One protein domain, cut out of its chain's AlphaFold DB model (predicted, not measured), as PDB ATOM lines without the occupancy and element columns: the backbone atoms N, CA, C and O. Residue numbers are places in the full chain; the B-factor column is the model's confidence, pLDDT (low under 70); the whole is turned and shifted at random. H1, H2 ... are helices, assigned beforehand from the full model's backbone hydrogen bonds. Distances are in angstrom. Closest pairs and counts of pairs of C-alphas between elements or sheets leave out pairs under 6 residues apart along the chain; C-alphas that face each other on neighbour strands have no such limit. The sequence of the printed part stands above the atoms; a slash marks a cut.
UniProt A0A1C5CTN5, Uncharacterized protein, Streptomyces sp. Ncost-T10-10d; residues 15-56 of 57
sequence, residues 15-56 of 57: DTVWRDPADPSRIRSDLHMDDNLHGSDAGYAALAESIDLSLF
ATOM      1  N   ASP A  15     -35.310 -25.310  40.157       96.50
ATOM      2  CA  ASP A  15     -35.439 -24.080  40.931       96.50
ATOM      3  C   ASP A  15     -34.062 -23.430  41.131       96.50
ATOM      4  O   ASP A  15     -33.928 -22.240  40.877       96.50
ATOM      5  N   THR A  16     -33.001 -24.190  41.424       96.00
ATOM      6  CA  THR A  16     -31.646 -23.607  41.535       96.00
ATOM      7  C   THR A  16     -31.116 -22.985  40.240       96.00
ATOM      8  O   THR A  16     -30.276 -22.090  40.299       96.00
ATOM      9  N   VAL A  17     -31.610 -23.428  39.080       97.38
ATOM     10  CA  VAL A  17     -31.218 -22.903  37.763       97.38
ATOM     11  C   VAL A  17     -31.935 -21.586  37.467       97.38
ATOM     12  O   VAL A  17     -31.336 -20.649  36.944       97.38
ATOM     13  N   TRP A  18     -33.230 -21.521  37.783       97.62
ATOM     14  CA  TRP A  18     -34.112 -20.427  37.374       97.62
ATOM     15  C   TRP A  18     -34.349 -19.363  38.438       97.62
ATOM     16  O   TRP A  18     -34.749 -18.250  38.097       97.62
ATOM     17  N   ARG A  19     -34.102 -19.675  39.708       98.00
ATOM     18  CA  ARG A  19     -34.314 -18.770  40.834       98.00
ATOM     19  C   ARG A  19     -33.490 -17.490  40.704       98.00
ATOM     20  O   ARG A  19     -32.284 -17.532  40.461       98.00
ATOM     21  N   ASP A  20     -34.132 -16.353  40.953       97.88
ATOM     22  CA  ASP A  20     -33.442 -15.078  41.120       97.88
ATOM     23  C   ASP A  20     -32.609 -15.094  42.420       97.88
ATOM     24  O   ASP A  20     -33.158 -15.298  43.508       97.88
ATOM     25  N   PRO A  21     -31.276 -14.901  42.353       96.25
ATOM     26  CA  PRO A  21     -30.438 -14.886  43.548       96.25
ATOM     27  C   PRO A  21     -30.745 -13.713  44.495       96.25
ATOM     28  O   PRO A  21     -30.421 -13.805  45.679       96.25
ATOM     29  N   ALA A  22     -31.345 -12.625  44.001       97.44
ATOM     30  CA  ALA A  22     -31.756 -11.476  44.806       97.44
ATOM     31  C   ALA A  22     -33.153 -11.651  45.430       97.44
ATOM     32  O   ALA A  22     -33.406 -11.111  46.507       97.44
ATOM     33  N   ASP A  23     -34.035 -12.429  44.795       97.62
ATOM     34  CA  ASP A  23     -35.351 -12.804  45.323       97.62
ATOM     35  C   ASP A  23     -35.658 -14.283  45.023       97.62
ATOM     36  O   ASP A  23     -36.235 -14.606  43.982       97.62
ATOM     37  N   PRO A  24     -35.336 -15.200  45.956       97.31
ATOM     38  CA  PRO A  24     -35.528 -16.635  45.777       97.31
ATOM     39  C   PRO A  24     -36.950 -17.104  45.449       97.31
ATOM     40  O   PRO A  24     -37.135 -18.269  45.096       97.31
ATOM     41  N   SER A  25     -37.953 -16.237  45.617       96.75
ATOM     42  CA  SER A  25     -39.349 -16.528  45.288       96.75
ATOM     43  C   SER A  25     -39.701 -16.270  43.818       96.75
ATOM     44  O   SER A  25     -40.814 -16.589  43.395       96.75
ATOM     45  N   ARG A  26     -38.769 -15.709  43.034       97.69
ATOM     46  CA  ARG A  26     -38.962 -15.330  41.631       97.69
ATOM     47  C   ARG A  26     -38.081 -16.141  40.687       97.69
ATOM     48  O   ARG A  26     -36.991 -16.586  41.045       97.69
ATOM     49  N   ILE A  27     -38.544 -16.270  39.447       98.31
ATOM     50  CA  ILE A  27     -37.704 -16.673  38.317       98.31
ATOM     51  C   ILE A  27     -36.892 -15.445  37.881       98.31
ATOM     52  O   ILE A  27     -37.424 -14.333  37.875       98.31
ATOM     53  N   ARG A  28     -35.620 -15.626  37.510       97.94
ATOM     54  CA  ARG A  28     -34.809 -14.560  36.907       97.94
ATOM     55  C   ARG A  28     -35.495 -14.007  35.660       97.94
ATOM     56  O   ARG A  28     -35.912 -14.773  34.792       97.94
ATOM     57  N   SER A  29     -35.532 -12.683  35.539       97.12
ATOM     58  CA  SER A  29     -36.254 -11.994  34.462       97.12
ATOM     59  C   SER A  29     -35.777 -12.347  33.051       97.12
ATOM     60  O   SER A  29     -36.544 -12.236  32.106       97.12
ATOM     61  N   ASP A  30     -34.522 -12.769  32.882       97.50
ATOM     62  CA  ASP A  30     -33.964 -13.165  31.584       97.50
ATOM     63  C   ASP A  30     -34.310 -14.608  31.170       97.50
ATOM     64  O   ASP A  30     -34.106 -14.993  30.015       97.50
ATOM     65  N   LEU A  31     -34.858 -15.410  32.086       98.38
ATOM     66  CA  LEU A  31     -35.121 -16.836  31.875       98.38
ATOM     67  C   LEU A  31     -36.600 -17.165  31.638       98.38
ATOM     68  O   LEU A  31     -36.911 -18.322  31.364       98.38
ATOM     69  N   HIS A  32     -37.507 -16.187  31.682       97.88
ATOM     70  CA  HIS A  32     -38.926 -16.378  31.367       97.88
ATOM     71  C   HIS A  32     -39.429 -15.377  30.318       97.88
ATOM     72  O   HIS A  32     -38.844 -14.318  30.115       97.88
ATOM     73  N   MET A  33     -40.539 -15.695  29.653       96.88
ATOM     74  CA  MET A  33     -41.150 -14.883  28.586       96.88
ATOM     75  C   MET A  33     -42.043 -13.758  29.156       96.88
ATOM     76  O   MET A  33     -43.172 -13.571  28.711       96.88
ATOM     77  N   ASP A  34     -41.578 -13.060  30.198       95.31
ATOM     78  CA  ASP A  34     -42.330 -12.028  30.950       95.31
ATOM     79  C   ASP A  34     -43.650 -12.466  31.624       95.31
ATOM     80  O   ASP A  34     -44.358 -11.650  32.214       95.31
ATOM     81  N   ASP A  35     -43.961 -13.762  31.639       95.75
ATOM     82  CA  ASP A  35     -45.163 -14.305  32.288       95.75
ATOM     83  C   ASP A  35     -44.899 -14.998  33.634       95.75
ATOM     84  O   ASP A  35     -45.838 -15.429  34.306       95.75
ATOM     85  N   ASN A  36     -43.635 -15.054  34.063       95.69
ATOM     86  CA  ASN A  36     -43.175 -15.741  35.273       95.69
ATOM     87  C   ASN A  36     -43.544 -17.240  35.306       95.69
ATOM     88  O   ASN A  36     -43.707 -17.808  36.388       95.69
ATOM     89  N   LEU A  37     -43.696 -17.880  34.142       96.06
ATOM     90  CA  LEU A  37     -44.053 -19.295  34.040       96.06
ATOM     91  C   LEU A  37     -43.308 -20.005  32.908       96.06
ATOM     92  O   LEU A  37     -42.666 -21.027  33.144       96.06
ATOM     93  N   HIS A  38     -43.410 -19.494  31.684       97.62
ATOM     94  CA  HIS A  38     -42.826 -20.136  30.517       97.62
ATOM     95  C   HIS A  38     -41.394 -19.650  30.312       97.62
ATOM     96  O   HIS A  38     -41.114 -18.451  30.346       97.62
ATOM     97  N   GLY A  39     -40.488 -20.599  30.072       97.38
ATOM     98  CA  GLY A  39     -39.089 -20.299  29.796       97.38
ATOM     99  C   GLY A  39     -38.927 -19.457  28.534       97.38
ATOM    100  O   GLY A  39     -39.625 -19.677  27.543       97.38
ATOM    101  N   SER A  40     -37.990 -18.512  28.567       98.12
ATOM    102  CA  SER A  40     -37.440 -17.902  27.355       98.12
ATOM    103  C   SER A  40     -36.528 -18.902  26.628       98.12
ATOM    104  O   SER A  40     -36.226 -19.977  27.158       98.12
ATOM    105  N   ASP A  41     -36.021 -18.545  25.447       98.31
ATOM    106  CA  ASP A  41     -34.986 -19.344  24.773       98.31
ATOM    107  C   ASP A  41     -33.767 -19.571  25.690       98.31
ATOM    108  O   ASP A  41     -33.271 -20.691  25.816       98.31
ATOM    109  N   ALA A  42     -33.335 -18.524  26.403       98.38
ATOM    110  CA  ALA A  42     -32.257 -18.613  27.386       98.38
ATOM    111  C   ALA A  42     -32.648 -19.478  28.598       98.38
ATOM    112  O   ALA A  42     -31.832 -20.257  29.091       98.38
ATOM    113  N   GLY A  43     -33.903 -19.388  29.050       98.06
ATOM    114  CA  GLY A  43     -34.443 -20.215  30.129       98.06
ATOM    115  C   GLY A  43     -34.377 -21.707  29.825       98.06
ATOM    116  O   GLY A  43     -33.884 -22.486  30.644       98.06
ATOM    117  N   TYR A  44     -34.837 -22.113  28.640       98.19
ATOM    118  CA  TYR A  44     -34.789 -23.514  28.226       98.19
ATOM    119  C   TYR A  44     -33.365 -24.008  27.974       98.19
ATOM    120  O   TYR A  44     -33.058 -25.138  28.357       98.19
ATOM    121  N   ALA A  45     -32.488 -23.178  27.398       98.44
ATOM    122  CA  ALA A  45     -31.075 -23.519  27.246       98.44
ATOM    123  C   ALA A  45     -30.418 -23.795  28.609       98.44
ATOM    124  O   ALA A  45     -29.814 -24.850  28.793       98.44
ATOM    125  N   ALA A  46     -30.636 -22.920  29.598       98.00
ATOM    126  CA  ALA A  46     -30.104 -23.096  30.948       98.00
ATOM    127  C   ALA A  46     -30.608 -24.386  31.624       98.00
ATOM    128  O   ALA A  46     -29.836 -25.085  32.281       98.00
ATOM    129  N   LEU A  47     -31.889 -24.744  31.447       96.94
ATOM    130  CA  LEU A  47     -32.408 -26.022  31.946       96.94
ATOM    131  C   LEU A  47     -31.741 -27.209  31.258       96.94
ATOM    132  O   LEU A  47     -31.321 -28.136  31.948       96.94
ATOM    133  N   ALA A  48     -31.631 -27.186  29.931       96.81
ATOM    134  CA  ALA A  48     -31.029 -28.273  29.168       96.81
ATOM    135  C   ALA A  48     -29.565 -28.508  29.573       96.81
ATOM    136  O   ALA A  48     -29.169 -29.649  29.802       96.81
ATOM    137  N   GLU A  49     -28.788 -27.436  29.739       96.88
ATOM    138  CA  GLU A  49     -27.385 -27.490  30.170       96.88
ATOM    139  C   GLU A  49     -27.211 -27.999  31.612       96.88
ATOM    140  O   GLU A  49     -26.159 -28.540  31.951       96.88
ATOM    141  N   SER A  50     -28.236 -27.870  32.462       95.31
ATOM    142  CA  SER A  50     -28.202 -28.354  33.851       95.31
ATOM    143  C   SER A  50     -28.387 -29.872  33.998       95.31
ATOM    144  O   SER A  50     -28.179 -30.418  35.086       95.31
ATOM    145  N   ILE A  51     -28.802 -30.566  32.934       93.25
ATOM    146  CA  ILE A  51     -29.093 -32.002  32.969       93.25
ATOM    147  C   ILE A  51     -27.803 -32.786  32.727       93.25
ATOM    148  O   ILE A  51     -27.290 -32.852  31.611       93.25
ATOM    149  N   ASP A  52     -27.311 -33.453  33.769       91.44
ATOM    150  CA  ASP A  52     -26.269 -34.470  33.627       91.44
ATOM    151  C   ASP A  52     -26.827 -35.668  32.838       91.44
ATOM    152  O   ASP A  52     -27.766 -36.338  33.268       91.44
ATOM    153  N   LEU A  53     -26.280 -35.949  31.657       90.94
ATOM    154  CA  LEU A  53     -26.775 -37.043  30.816       90.94
ATOM    155  C   LEU A  53     -26.384 -38.430  31.344       90.94
ATOM    156  O   LEU A  53     -27.067 -39.401  31.020       90.94
ATOM    157  N   SER A  54     -25.392 -38.529  32.240       89.44
ATOM    158  CA  SER A  54     -25.030 -39.793  32.907       89.44
ATOM    159  C   SER A  54     -26.139 -40.333  33.824       89.44
ATOM    160  O   SER A  54     -26.072 -41.448  34.351       89.44
ATOM    161  N   LEU A  55     -27.208 -39.552  34.014       85.50
ATOM    162  CA  LEU A  55     -28.441 -39.988  34.655       85.50
ATOM    163  C   LEU A  55     -29.191 -41.067  33.860       85.50
ATOM    164  O   LEU A  55     -30.053 -41.727  34.447       85.50
ATOM    165  N   PHE A  56     -28.884 -41.241  32.575       84.31
ATOM    166  CA  PHE A  56     -29.556 -42.187  31.679       84.31
ATOM    167  C   PHE A  56     -28.678 -43.368  31.242       84.31
ATOM    168  O   PHE A  56     -29.185 -44.262  30.566       84.31
TER     169      PHE A  56
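This is residues 15 to 56 of the 57 residues of an uncharacterized protein of Streptomyces sp. Ncost-T10-10d (UniProt A0A1C5CTN5). This domain has little regular structure: from the one-turn helix H1 a long loop, residues 19 to 40, swings round to the longer helix H2, which folds back to touch H1. Past H2 a tail sticks out, residues 51 to 56, and adds to the length. The printed part has 42 residues, with two named helices, H1 then H2, and no named strand. Its class is all helix, though the named elements hold only 13 residues. It is only just loose, close to compact, with a radius of gyration of the C-alphas of 11.0 A, and spans 32 by 19 by 12 A.

H1, residues 15 to 18, begins at C-alpha 15 (-35.439, -24.080, 40.931) and is 5.3 A long. H2, residues 41 to 49, is 12.4 A long and ends at C-alpha 49 (-27.385, -27.490, 30.170).

H1 and H2 touch; their closest C-alphas, those of Val 17 and Leu 47, are 6.7 A apart. In H2 every O i to N i+4 pair is within hydrogen-bond range; H1 is too short for such a pair.

The C-alphas farthest apart, of Ala 22 and Phe 56, are 33.5 A apart. The link from H1 to H2 is long, 22 residues. The printed part has no cut, and no printed residue is under 70 in pLDDT.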